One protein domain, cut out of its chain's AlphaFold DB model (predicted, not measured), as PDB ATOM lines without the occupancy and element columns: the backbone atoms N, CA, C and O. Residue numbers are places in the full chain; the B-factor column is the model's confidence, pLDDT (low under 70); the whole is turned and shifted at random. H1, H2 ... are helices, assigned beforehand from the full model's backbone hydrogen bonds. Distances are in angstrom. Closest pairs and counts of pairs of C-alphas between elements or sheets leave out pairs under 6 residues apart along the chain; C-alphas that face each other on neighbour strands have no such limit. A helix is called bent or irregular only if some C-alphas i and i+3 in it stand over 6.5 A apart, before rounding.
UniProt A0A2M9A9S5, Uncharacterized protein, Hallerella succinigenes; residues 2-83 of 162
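AT A GLANCE: This is residues 2 to 83 of the 162 residues of an uncharacterized protein of Hallerella succinigenes (UniProt A0A2M9A9S5). A single long helix, H3, makes the length of the domain like a shaft, with a small helical head at the end where H3 begins and the rest of H3 sticking out from it as a bare arm. In the head, H2 packs crosswise on the first part of H3, which turns sharply at a kink near residue 46, and the short H1 folds back beside H2 on a loose footing; residues 2 to 9, before H1, stick out as a free tail. The printed part has 82 residues with three named helices, in the order H1, H2, H3 along the chain, and no named strand, and the class is all helix. The whole is extended, with a radius of gyration of the C-alphas of 18.2 A, and its C-alphas span 58 by 26 by 18 A along their three main axes.

HOW THE PARTS SIT: The longest helix is H3, residues 39 to 81. It has a kink of 86 degrees near residue 46 and is irregular: C-alphas 44 and 47 are 8.5 A apart, where about 5 A is the distance in a regular helix, and its line is a rough one. H2, residues 20 to 33, touches H3, with 18 pairs of C-alphas within 8 A. H3 touches H2 with residues 39 to 52 alone. The closest C-alphas of the two are those of Ala 25 and Val 49, 5.7 A apart. Their lines are about perpendicular, at 76 degrees, and their centres are 19.4 A apart. H1, residues 10 to 16, is close to H2 but not clearly touching it, with 2 pairs of C-alphas within 8 A. The closest C-alphas of H1 and H2 are those of Leu 14 and Lys 23, 5.7 A apart. H1 and H2 run opposite ways at a shallow tilt of 23 degrees, with their centres 11.1 A apart. H1 and H3 are apart. Each O i to N i+4 pair inside H1 and H2 is within hydrogen-bond range, and in H3 34 of 39 such pairs are.

IN THESE COORDINATES: H3 has 43 residues, from Ala 39 to Phe 81, and measures 56.5 A from first to last C-alpha. It begins with C-alpha 39 at (7.693, -22.090, 0.402) and ends with C-alpha 81 at (51.520, -38.151, 32.167). Near the kink, C-alpha 46 is at (6.992, -32.436, 5.155). H2 has 14 residues, from Asp 20 to Asn 33, and is 19.8 A long from first to last C-alpha. H1 has 7 residues, from Asp 10 to Thr 16, and is 10.1 A long; C-alpha 10 is at (26.218, -27.917, -0.122).

THE WHOLE: The outline of the printed part is a rod. The two C-alphas farthest apart are those of Pro 38 and Phe 81, 58.5 A, while the first and last printed C-alphas, those of Ala 2 and Glu 83, are 22.3 A apart. Residues 2 to 9 stand free, as do residues 57 to 74, which belong to H3, and residues 76 to 82, of which 76 to 81 belong to H3. The printed part has no cut. The link from H1 to H2, 3 residues, is tight, and so is the link from H2 to H3, 5 residues; no link is long. The mean pLDDT of the printed part is 77.6. The model's confidence is low, under 70, at 23 residues: 2 to 8, 66 to 67, 69 to 71 and 73 to 83. Mean pLDDT is 92 in H2, 78 in H1 and 77 in H3.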
ATOM      1  N   ALA A   2      41.372 -19.097  16.272       30.23
ATOM      2  CA  ALA A   2      40.012 -19.404  15.846       30.23
ATOM      3  C   ALA A   2      40.086 -20.650  14.952       30.23
ATOM      4  O   ALA A   2      40.849 -20.651  13.988       30.23
ATOM      5  N   LYS A   3      39.385 -21.731  15.318       36.69
ATOM      6  CA  LYS A   3      39.244 -22.898  14.444       36.69
ATOM      7  C   LYS A   3      38.524 -22.403  13.197       36.69
ATOM      8  O   LYS A   3      37.334 -22.108  13.261       36.69
ATOM      9  N   THR A   4      39.245 -22.279  12.090       37.03
ATOM     10  CA  THR A   4      38.632 -22.158  10.773       37.03
ATOM     11  C   THR A   4      37.943 -23.492  10.513       37.03
ATOM     12  O   THR A   4      38.554 -24.432  10.013       37.03
ATOM     13  N   LEU A   5      36.696 -23.620  10.971       44.53
ATOM     14  CA  LEU A   5      35.798 -24.651  10.479       44.53
ATOM     15  C   LEU A   5      35.716 -24.417   8.977       44.53
ATOM     16  O   LEU A   5      35.283 -23.351   8.540       44.53
ATOM     17  N   VAL A   6      36.216 -25.376   8.199       48.69
ATOM     18  CA  VAL A   6      35.933 -25.432   6.769       48.69
ATOM     19  C   VAL A   6      34.414 -25.385   6.667       48.69
ATOM     20  O   VAL A   6      33.741 -26.260   7.210       48.69
ATOM     21  N   ALA A   7      33.878 -24.313   6.087       55.50
ATOM     22  CA  ALA A   7      32.453 -24.235   5.831       55.50
ATOM     23  C   ALA A   7      32.111 -25.428   4.936       55.50
ATOM     24  O   ALA A   7      32.661 -25.547   3.839       55.50
ATOM     25  N   LEU A   8      31.283 -26.342   5.440       61.56
ATOM     26  CA  LEU A   8      30.751 -27.422   4.622       61.56
ATOM     27  C   LEU A   8      29.974 -26.757   3.486       61.56
ATOM     28  O   LEU A   8      29.073 -25.958   3.740       61.56
ATOM     29  N   ASN A   9      30.385 -27.015   2.248       75.75
ATOM     30  CA  ASN A   9      29.617 -26.590   1.087       75.75
ATOM     31  C   ASN A   9      28.439 -27.558   0.875       75.75
ATOM     32  O   ASN A   9      28.435 -28.667   1.417       75.75
ATOM     33  N   ASP A  10      27.448 -27.140   0.087       73.75
ATOM     34  CA  ASP A  10      26.218 -27.917  -0.122       73.75
ATOM     35  C   ASP A  10      26.490 -29.335  -0.658       73.75
ATOM     36  O   ASP A  10      25.820 -30.282  -0.258       73.75
ATOM     37  N   GLU A  11      27.513 -29.514  -1.504       75.94
ATOM     38  CA  GLU A  11      27.919 -30.835  -2.009       75.94
ATOM     39  C   GLU A  11      28.411 -31.757  -0.889       75.94
ATOM     40  O   GLU A  11      27.984 -32.906  -0.808       75.94
ATOM     41  N   THR A  12      29.235 -31.249   0.032       76.00
ATOM     42  CA  THR A  12      29.761 -32.057   1.145       76.00
ATOM     43  C   THR A  12      28.643 -32.472   2.108       76.00
ATOM     44  O   THR A  12      28.663 -33.574   2.660       76.00
ATOM     45  N   ILE A  13      27.645 -31.603   2.308       75.44
ATOM     46  CA  ILE A  13      26.461 -31.917   3.121       75.44
ATOM     47  C   ILE A  13      25.666 -33.049   2.462       75.44
ATOM     48  O   ILE A  13      25.328 -34.028   3.128       75.44
ATOM     49  N   LEU A  14      25.416 -32.953   1.155       81.62
ATOM     50  CA  LEU A  14      24.665 -33.967   0.413       81.62
ATOM     51  C   LEU A  14      25.386 -35.319   0.360       81.62
ATOM     52  O   LEU A  14      24.722 -36.347   0.472       81.62
ATOM     53  N   ASP A  15      26.714 -35.335   0.248       82.94
ATOM     54  CA  ASP A  15      27.514 -36.569   0.265       82.94
ATOM     55  C   ASP A  15      27.477 -37.287   1.623       82.94
ATOM     56  O   ASP A  15      27.664 -38.502   1.694       82.94
ATOM     57  N   THR A  16      27.204 -36.551   2.704       78.31
ATOM     58  CA  THR A  16      27.102 -37.108   4.063       78.31
ATOM     59  C   THR A  16      25.744 -37.778   4.313       78.31
ATOM     60  O   THR A  16      25.624 -38.666   5.161       78.31
ATOM     61  N   ILE A  17      24.707 -37.383   3.573       84.62
ATOM     62  CA  ILE A  17      23.369 -37.971   3.665       84.62
ATOM     63  C   ILE A  17      23.349 -39.253   2.826       84.62
ATOM     64  O   ILE A  17      23.647 -39.228   1.641       84.62
ATOM     65  N   VAL A  18      22.978 -40.391   3.413       82.75
ATOM     66  CA  VAL A  18      22.963 -41.674   2.678       82.75
ATOM     67  C   VAL A  18      21.676 -41.858   1.873       82.75
ATOM     68  O   VAL A  18      21.714 -42.358   0.753       82.75
ATOM     69  N   GLU A  19      20.534 -41.448   2.426       89.19
ATOM     70  CA  GLU A  19      19.225 -41.676   1.813       89.19
ATOM     71  C   GLU A  19      18.902 -40.629   0.737       89.19
ATOM     72  O   GLU A  19      18.830 -39.432   1.018       89.19
ATOM     73  N   ASP A  20      18.623 -41.080  -0.489       90.50
ATOM     74  CA  ASP A  20      18.340 -40.189  -1.624       90.50
ATOM     75  C   ASP A  20      17.108 -39.296  -1.400       90.50
ATOM     76  O   ASP A  20      17.115 -38.135  -1.807       90.50
ATOM     77  N   ARG A  21      16.085 -39.786  -0.682       93.25
ATOM     78  CA  ARG A  21      14.912 -38.972  -0.305       93.25
ATOM     79  C   ARG A  21      15.291 -37.773   0.575       93.25
ATOM     80  O   ARG A  21      14.749 -36.687   0.407       93.25
ATOM     81  N   LEU A  22      16.264 -37.950   1.473       90.88
ATOM     82  CA  LEU A  22      16.724 -36.903   2.386       90.88
ATOM     83  C   LEU A  22      17.672 -35.927   1.683       90.88
ATOM     84  O   LEU A  22      17.650 -34.735   1.980       90.88
ATOM     85  N   LYS A  23      18.455 -36.399   0.702       90.94
ATOM     86  CA  LYS A  23      19.211 -35.513  -0.201       90.94
ATOM     87  C   LYS A  23      18.274 -34.604  -0.982       90.94
ATOM     88  O   LYS A  23      18.539 -33.412  -1.097       90.94
ATOM     89  N   GLU A  24      17.183 -35.157  -1.499       91.81
ATOM     90  CA  GLU A  24      16.196 -34.381  -2.244       91.81
ATOM     91  C   GLU A  24      15.469 -33.376  -1.346       91.81
ATOM     92  O   GLU A  24      15.380 -32.201  -1.698       91.81
ATOM     93  N   ALA A  25      15.069 -33.781  -0.135       92.12
ATOM     94  CA  ALA A  25      14.531 -32.856   0.861       92.12
ATOM     95  C   ALA A  25      15.520 -31.724   1.190       92.12
ATOM     96  O   ALA A  25      15.133 -30.559   1.248       92.12
ATOM     97  N   CYS A  26      16.811 -32.036   1.333       91.81
ATOM     98  CA  CYS A  26      17.860 -31.045   1.577       91.81
ATOM     99  C   CYS A  26      18.008 -30.055   0.406       91.81
ATOM    100  O   CYS A  26      18.103 -28.848   0.631       91.81
ATOM    101  N   ARG A  27      17.940 -30.531  -0.846       93.12
ATOM    102  CA  ARG A  27      17.937 -29.662  -2.036       93.12
ATOM    103  C   ARG A  27      16.734 -28.731  -2.062       93.12
ATOM    104  O   ARG A  27      16.919 -27.537  -2.261       93.12
ATOM    105  N   VAL A  28      15.529 -29.239  -1.810       93.19
ATOM    106  CA  VAL A  28      14.321 -28.401  -1.804       93.19
ATOM    107  C   VAL A  28      14.341 -27.395  -0.658       93.19
ATOM    108  O   VAL A  28      13.970 -26.244  -0.865       93.19
ATOM    109  N   VAL A  29      14.839 -27.769   0.523       92.81
ATOM    110  CA  VAL A  29      15.071 -26.818   1.622       92.81
ATOM    111  C   VAL A  29      16.025 -25.703   1.182       92.81
ATOM    112  O   VAL A  29      15.721 -24.527   1.394       92.81
ATOM    113  N   ASN A  30      17.131 -26.039   0.512       91.62
ATOM    114  CA  ASN A  30      18.073 -25.051  -0.021       91.62
ATOM    115  C   ASN A  30      17.455 -24.174  -1.118       91.62
ATOM    116  O   ASN A  30      17.663 -22.957  -1.130       91.62
ATOM    117  N   ASP A  31      16.667 -24.748  -2.020       92.88
ATOM    118  CA  ASP A  31      15.998 -24.009  -3.088       92.88
ATOM    119  C   ASP A  31      14.920 -23.070  -2.535       92.88
ATOM    120  O   ASP A  31      14.816 -21.933  -2.994       92.88
ATOM    121  N   VAL A  32      14.175 -23.470  -1.501       93.00
ATOM    122  CA  VAL A  32      13.239 -22.579  -0.795       93.00
ATOM    123  C   VAL A  32      13.990 -21.469  -0.062       93.00
ATOM    124  O   VAL A  32      13.641 -20.297  -0.203       93.00
ATOM    125  N   ASN A  33      15.058 -21.801   0.668       90.94
ATOM    126  CA  ASN A  33      15.872 -20.823   1.398       90.94
ATOM    127  C   ASN A  33      16.530 -19.787   0.467       90.94
ATOM    128  O   ASN A  33      16.673 -18.620   0.824       90.94
ATOM    129  N   THR A  34      16.902 -20.197  -0.748       92.69
ATOM    130  CA  THR A  34      17.501 -19.318  -1.767       92.69
ATOM    131  C   THR A  34      16.478 -18.685  -2.717       92.69
ATOM    132  O   THR A  34      16.862 -17.939  -3.617       92.69
ATOM    133  N   GLY A  35      15.180 -18.946  -2.523       92.69
ATOM    134  CA  GLY A  35      14.092 -18.389  -3.331       92.69
ATOM    135  C   GLY A  35      13.961 -18.975  -4.743       92.69
ATOM    136  O   GLY A  35      13.254 -18.407  -5.573       92.69
ATOM    137  N   LYS A  36      14.628 -20.095  -5.035       94.81
ATOM    138  CA  LYS A  36      14.496 -20.853  -6.292       94.81
ATOM    139  C   LYS A  36      13.226 -21.706  -6.340       94.81
ATOM    140  O   LYS A  36      12.779 -22.055  -7.429       94.81
ATOM    141  N   ALA A  37      12.640 -22.009  -5.183       92.94
ATOM    142  CA  ALA A  37      11.372 -22.714  -5.046       92.94
ATOM    143  C   ALA A  37      10.422 -21.965  -4.087       92.94
ATOM    144  O   ALA A  37      10.884 -21.276  -3.174       92.94
ATOM    145  N   PRO A  38       9.094 -22.068  -4.280       94.06
ATOM    146  CA  PRO A  38       8.122 -21.463  -3.375       94.06
ATOM    147  C   PRO A  38       8.049 -22.219  -2.037       94.06
ATOM    148  O   PRO A  38       8.304 -23.419  -1.970       94.06
ATOM    149  N   ALA A  39       7.684 -21.523  -0.954       90.50
ATOM    150  CA  ALA A  39       7.693 -22.090   0.402       90.50
ATOM    151  C   ALA A  39       6.743 -23.291   0.590       90.50
ATOM    152  O   ALA A  39       6.986 -24.149   1.437       90.50
ATOM    153  N   ASP A  40       5.679 -23.375  -0.208       92.81
ATOM    154  CA  ASP A  40       4.737 -24.494  -0.211       92.81
ATOM    155  C   ASP A  40       5.329 -25.794  -0.777       92.81
ATOM    156  O   ASP A  40       4.795 -26.865  -0.489       92.81
ATOM    157  N   ALA A  41       6.472 -25.740  -1.473       90.69
ATOM    158  CA  ALA A  41       7.210 -26.926  -1.909       90.69
ATOM    159  C   ALA A  41       7.605 -27.835  -0.730       90.69
ATOM    160  O   ALA A  41       7.629 -29.057  -0.879       90.69
ATOM    161  N   LEU A  42       7.824 -27.266   0.463       91.19
ATOM    162  CA  LEU A  42       8.108 -28.037   1.678       91.19
ATOM    163  C   LEU A  42       6.917 -28.900   2.116       91.19
ATOM    164  O   LEU A  42       7.117 -29.955   2.714       91.19
ATOM    165  N   MET A  43       5.678 -28.495   1.810       91.69
ATOM    166  CA  MET A  43       4.484 -29.241   2.224       91.69
ATOM    167  C   MET A  43       4.388 -30.607   1.540       91.69
ATOM    168  O   MET A  43       3.916 -31.562   2.154       91.69
ATOM    169  N   ALA A  44       4.876 -30.728   0.301       88.69
ATOM    170  CA  ALA A  44       4.875 -31.987  -0.446       88.69
ATOM    171  C   ALA A  44       5.851 -33.036   0.123       88.69
ATOM    172  O   ALA A  44       5.738 -34.215  -0.203       88.69
ATOM    173  N   MET A  45       6.783 -32.615   0.980       91.38
ATOM    174  CA  MET A  45       7.844 -33.445   1.558       91.38
ATOM    175  C   MET A  45       8.029 -33.194   3.055       91.38
ATOM    176  O   MET A  45       9.117 -33.354   3.600       91.38
ATOM    177  N   ALA A  46       6.949 -32.811   3.744       90.56
ATOM    178  CA  ALA A  46       6.992 -32.436   5.155       90.56
ATOM    179  C   ALA A  46       7.575 -33.542   6.053       90.56
ATOM    180  O   ALA A  46       8.318 -33.245   6.987       90.56
ATOM    181  N   GLN A  47       7.276 -34.812   5.750       93.12
ATOM    182  CA  GLN A  47       7.841 -35.945   6.482       93.12
ATOM    183  C   GLN A  47       9.347 -36.093   6.234       93.12
ATOM    184  O   GLN A  47      10.097 -36.277   7.184       93.12
ATOM    185  N   ASP A  48       9.806 -35.967   4.987       93.31
ATOM    186  CA  ASP A  48      11.234 -36.086   4.672       93.31
ATOM    187  C   ASP A  48      12.039 -34.906   5.240       93.31
ATOM    188  O   ASP A  48      13.163 -35.090   5.697       93.31
ATOM    189  N   VAL A  49      11.456 -33.702   5.292       92.12
ATOM    190  CA  VAL A  49      12.053 -32.536   5.969       92.12
ATOM    191  C   VAL A  49      12.135 -32.757   7.482       92.12
ATOM    192  O   VAL A  49      13.142 -32.408   8.097       92.12
ATOM    193  N   HIS A  50      11.110 -33.358   8.093       93.06
ATOM    194  CA  HIS A  50      11.155 -33.736   9.505       93.06
ATOM    195  C   HIS A  50      12.253 -34.772   9.778       93.06
ATOM    196  O   HIS A  50      13.064 -34.582  10.682       93.06
ATOM    197  N   ASP A  51      12.325 -35.829   8.972       89.94
ATOM    198  CA  ASP A  51      13.348 -36.867   9.096       89.94
ATOM    199  C   ASP A  51      14.762 -36.297   8.871       89.94
ATOM    200  O   ASP A  51      15.700 -36.670   9.576       89.94
ATOM    201  N   LEU A  52      14.918 -35.343   7.944       88.19
ATOM    202  CA  LEU A  52      16.169 -34.613   7.729       88.19
ATOM    203  C   LEU A  52      16.572 -33.802   8.970       88.19
ATOM    204  O   LEU A  52      17.748 -33.792   9.334       88.19
ATOM    205  N   GLN A  53      15.615 -33.161   9.648       88.75
ATOM    206  CA  GLN A  53      15.873 -32.463  10.911       88.75
ATOM    207  C   GLN A  53      16.312 -33.440  12.009       88.75
ATOM    208  O   GLN A  53      17.294 -33.176  12.699       88.75
ATOM    209  N   VAL A  54      15.649 -34.595  12.136       91.75
ATOM    210  CA  VAL A  54      16.043 -35.644  13.093       91.75
ATOM    211  C   VAL A  54      17.467 -36.131  12.815       91.75
ATOM    212  O   VAL A  54      18.257 -36.294  13.745       91.75
ATOM    213  N   LEU A  55      17.828 -36.326  11.544       85.06
ATOM    214  CA  LEU A  55      19.187 -36.698  11.148       85.06
ATOM    215  C   LEU A  55      20.212 -35.609  11.522       85.06
ATOM    216  O   LEU A  55      21.296 -35.923  12.015       85.06
ATOM    217  N   ALA A  56      19.876 -34.331  11.330       82.06
ATOM    218  CA  ALA A  56      20.741 -33.213  11.709       82.06
ATOM    219  C   ALA A  56      20.976 -33.146  13.231       82.06
ATOM    220  O   ALA A  56      22.107 -32.930  13.685       82.06
ATOM    221  N   ASP A  57      19.932 -33.394  14.023       83.25
ATOM    222  CA  ASP A  57      20.022 -33.460  15.484       83.25
ATOM    223  C   ASP A  57      20.920 -34.631  15.921       83.25
ATOM    224  O   ASP A  57      21.822 -34.453  16.742       83.25
ATOM    225  N   GLN A  58      20.776 -35.803  15.291       83.00
ATOM    226  CA  GLN A  58      21.638 -36.964  15.545       83.00
ATOM    227  C   GLN A  58      23.115 -36.682  15.243       83.00
ATOM    228  O   GLN A  58      23.982 -37.080  16.023       83.00
ATOM    229  N   PHE A  59      23.429 -35.986  14.147       80.44
ATOM    230  CA  PHE A  59      24.810 -35.587  13.852       80.44
ATOM    231  C   PHE A  59      25.365 -34.608  14.888       80.44
ATOM    232  O   PHE A  59      26.532 -34.716  15.271       80.44
ATOM    233  N   THR A  60      24.533 -33.689  15.380       81.31
ATOM    234  CA  THR A  60      24.911 -32.745  16.439       81.31
ATOM    235  C   THR A  60      25.251 -33.482  17.734       81.31
ATOM    236  O   THR A  60      26.322 -33.267  18.315       81.31
ATOM    237  N   ASP A  61      24.390 -34.409  18.151       78.25
ATOM    238  CA  ASP A  61      24.597 -35.227  19.345       78.25
ATOM    239  C   ASP A  61      25.813 -36.149  19.206       78.25
ATOM    240  O   ASP A  61      26.626 -36.255  20.130       78.25
ATOM    241  N   ALA A  62      26.002 -36.764  18.035       71.75
ATOM    242  CA  ALA A  62      27.175 -37.581  17.743       71.75
ATOM    243  C   ALA A  62      28.467 -36.756  17.812       71.75
ATOM    244  O   ALA A  62      29.438 -37.180  18.445       71.75
ATOM    245  N   GLY A  63      28.478 -35.556  17.223       73.94
ATOM    246  CA  GLY A  63      29.611 -34.634  17.284       73.94
ATOM    247  C   GLY A  63      29.962 -34.239  18.720       73.94
ATOM    248  O   GLY A  63      31.136 -34.263  19.103       73.94
ATOM    249  N   LYS A  64      28.949 -33.957  19.547       76.75
ATOM    250  CA  LYS A  64      29.130 -33.687  20.979       76.75
ATOM    251  C   LYS A  64      29.710 -34.900  21.710       76.75
ATOM    252  O   LYS A  64      30.713 -34.761  22.406       76.75
ATOM    253  N   GLY A  65      29.148 -36.087  21.493       73.44
ATOM    254  CA  GLY A  65      29.629 -37.328  22.102       73.44
ATOM    255  C   GLY A  65      31.075 -37.669  21.724       73.44
ATOM    256  O   GLY A  65      31.848 -38.100  22.577       73.44
ATOM    257  N   ILE A  66      31.477 -37.438  20.469       66.06
ATOM    258  CA  ILE A  66      32.872 -37.593  20.027       66.06
ATOM    259  C   ILE A  66      33.775 -36.576  20.732       66.06
ATOM    260  O   ILE A  66      34.819 -36.955  21.257       66.06
ATOM    261  N   SER A  67      33.370 -35.304  20.781       65.69
ATOM    262  CA  SER A  67      34.122 -34.254  21.478       65.69
ATOM    263  C   SER A  67      34.332 -34.589  22.956       65.69
ATOM    264  O   SER A  67      35.432 -34.408  23.472       65.69
ATOM    265  N   ASP A  68      33.300 -35.066  23.647       76.31
ATOM    266  CA  ASP A  68      33.397 -35.408  25.066       76.31
ATOM    267  C   ASP A  68      34.322 -36.617  25.286       76.31
ATOM    268  O   ASP A  68      35.193 -36.560  26.148       76.31
ATOM    269  N   ARG A  69      34.267 -37.642  24.422       68.69
ATOM    270  CA  ARG A  69      35.225 -38.764  24.459       68.69
ATOM    271  C   ARG A  69      36.673 -38.328  24.237       68.69
ATOM    272  O   ARG A  69      37.567 -38.885  24.869       68.69
ATOM    273  N   ILE A  70      36.915 -37.363  23.346       65.00
ATOM    274  CA  ILE A  70      38.256 -36.794  23.138       65.00
ATOM    275  C   ILE A  70      38.732 -36.116  24.421       65.00
ATOM    276  O   ILE A  70      39.830 -36.414  24.878       65.00
ATOM    277  N   LYS A  71      37.900 -35.271  25.041       65.50
ATOM    278  CA  LYS A  71      38.245 -34.610  26.310       65.50
ATOM    279  C   LYS A  71      38.515 -35.613  27.425       65.50
ATOM    280  O   LYS A  71      39.469 -35.441  28.172       65.50
ATOM    281  N   ASP A  72      37.709 -36.667  27.526       70.56
ATOM    282  CA  ASP A  72      37.917 -37.727  28.513       70.56
ATOM    283  C   ASP A  72      39.247 -38.453  28.276       70.56
ATOM    284  O   ASP A  72      39.979 -38.742  29.225       70.56
ATOM    285  N   ALA A  73      39.588 -38.734  27.014       64.94
ATOM    286  CA  ALA A  73      40.862 -39.344  26.645       64.94
ATOM    287  C   ALA A  73      42.051 -38.415  26.949       64.94
ATOM    288  O   ALA A  73      43.029 -38.859  27.548       64.94
ATOM    289  N   GLU A  74      41.951 -37.128  26.608       63.16
ATOM    290  CA  GLU A  74      42.936 -36.098  26.962       63.16
ATOM    291  C   GLU A  74      43.093 -35.973  28.483       63.16
ATOM    292  O   GLU A  74      44.211 -35.888  28.983       63.16
ATOM    293  N   GLY A  75      41.989 -36.029  29.232       62.12
ATOM    294  CA  GLY A  75      41.981 -36.004  30.692       62.12
ATOM    295  C   GLY A  75      42.679 -37.217  31.309       62.12
ATOM    296  O   GLY A  75      43.443 -37.066  32.260       62.12
ATOM    297  N   ARG A  76      42.486 -38.418  30.750       63.66
ATOM    298  CA  ARG A  76      43.219 -39.625  31.172       63.66
ATOM    299  C   ARG A  76      44.707 -39.519  30.865       63.66
ATOM    300  O   ARG A  76      45.518 -39.813  31.737       63.66
ATOM    301  N   LEU A  77      45.057 -39.048  29.668       52.22
ATOM    302  CA  LEU A  77      46.444 -38.806  29.279       52.22
ATOM    303  C   LEU A  77      47.106 -37.792  30.227       52.22
ATOM    304  O   LEU A  77      48.223 -38.010  30.685       52.22
ATOM    305  N   TYR A  78      46.397 -36.720  30.581       53.75
ATOM    306  CA  TYR A  78      46.851 -35.738  31.564       53.75
ATOM    307  C   TYR A  78      47.043 -36.354  32.953       53.75
ATOM    308  O   TYR A  78      48.053 -36.105  33.604       53.75
ATOM    309  N   ALA A  79      46.095 -37.167  33.422       56.06
ATOM    310  CA  ALA A  79      46.190 -37.807  34.730       56.06
ATOM    311  C   ALA A  79      47.380 -38.781  34.817       56.06
ATOM    312  O   ALA A  79      48.000 -38.902  35.871       56.06
ATOM    313  N   GLU A  80      47.705 -39.457  33.714       57.59
ATOM    314  CA  GLU A  80      48.789 -40.439  33.648       57.59
ATOM    315  C   GLU A  80      50.170 -39.797  33.423       57.59
ATOM    316  O   GLU A  80      51.162 -40.249  33.995       57.59
ATOM    317  N   PHE A  81      50.248 -38.722  32.630       49.84
ATOM    318  CA  PHE A  81      51.520 -38.151  32.167       49.84
ATOM    319  C   PHE A  81      51.758 -36.680  32.561       49.84
ATOM    320  O   PHE A  81      52.852 -36.160  32.334       49.84
ATOM    321  N   GLY A  82      50.788 -36.009  33.189       47.62
ATOM    322  CA  GLY A  82      50.843 -34.591  33.565       47.62
ATOM    323  C   GLY A  82      50.469 -33.622  32.432       47.62
ATOM    324  O   GLY A  82      49.975 -34.014  31.376       47.62
ATOM    325  N   GLU A  83      50.686 -32.318  32.646       44.62
ATOM    326  CA  GLU A  83      50.329 -31.271  31.679       44.62
ATOM    327  C   GLU A  83      51.139 -31.374  30.375       44.62
ATOM    328  O   GLU A  83      52.310 -31.002  30.308       44.62
TER     329      GLU A  83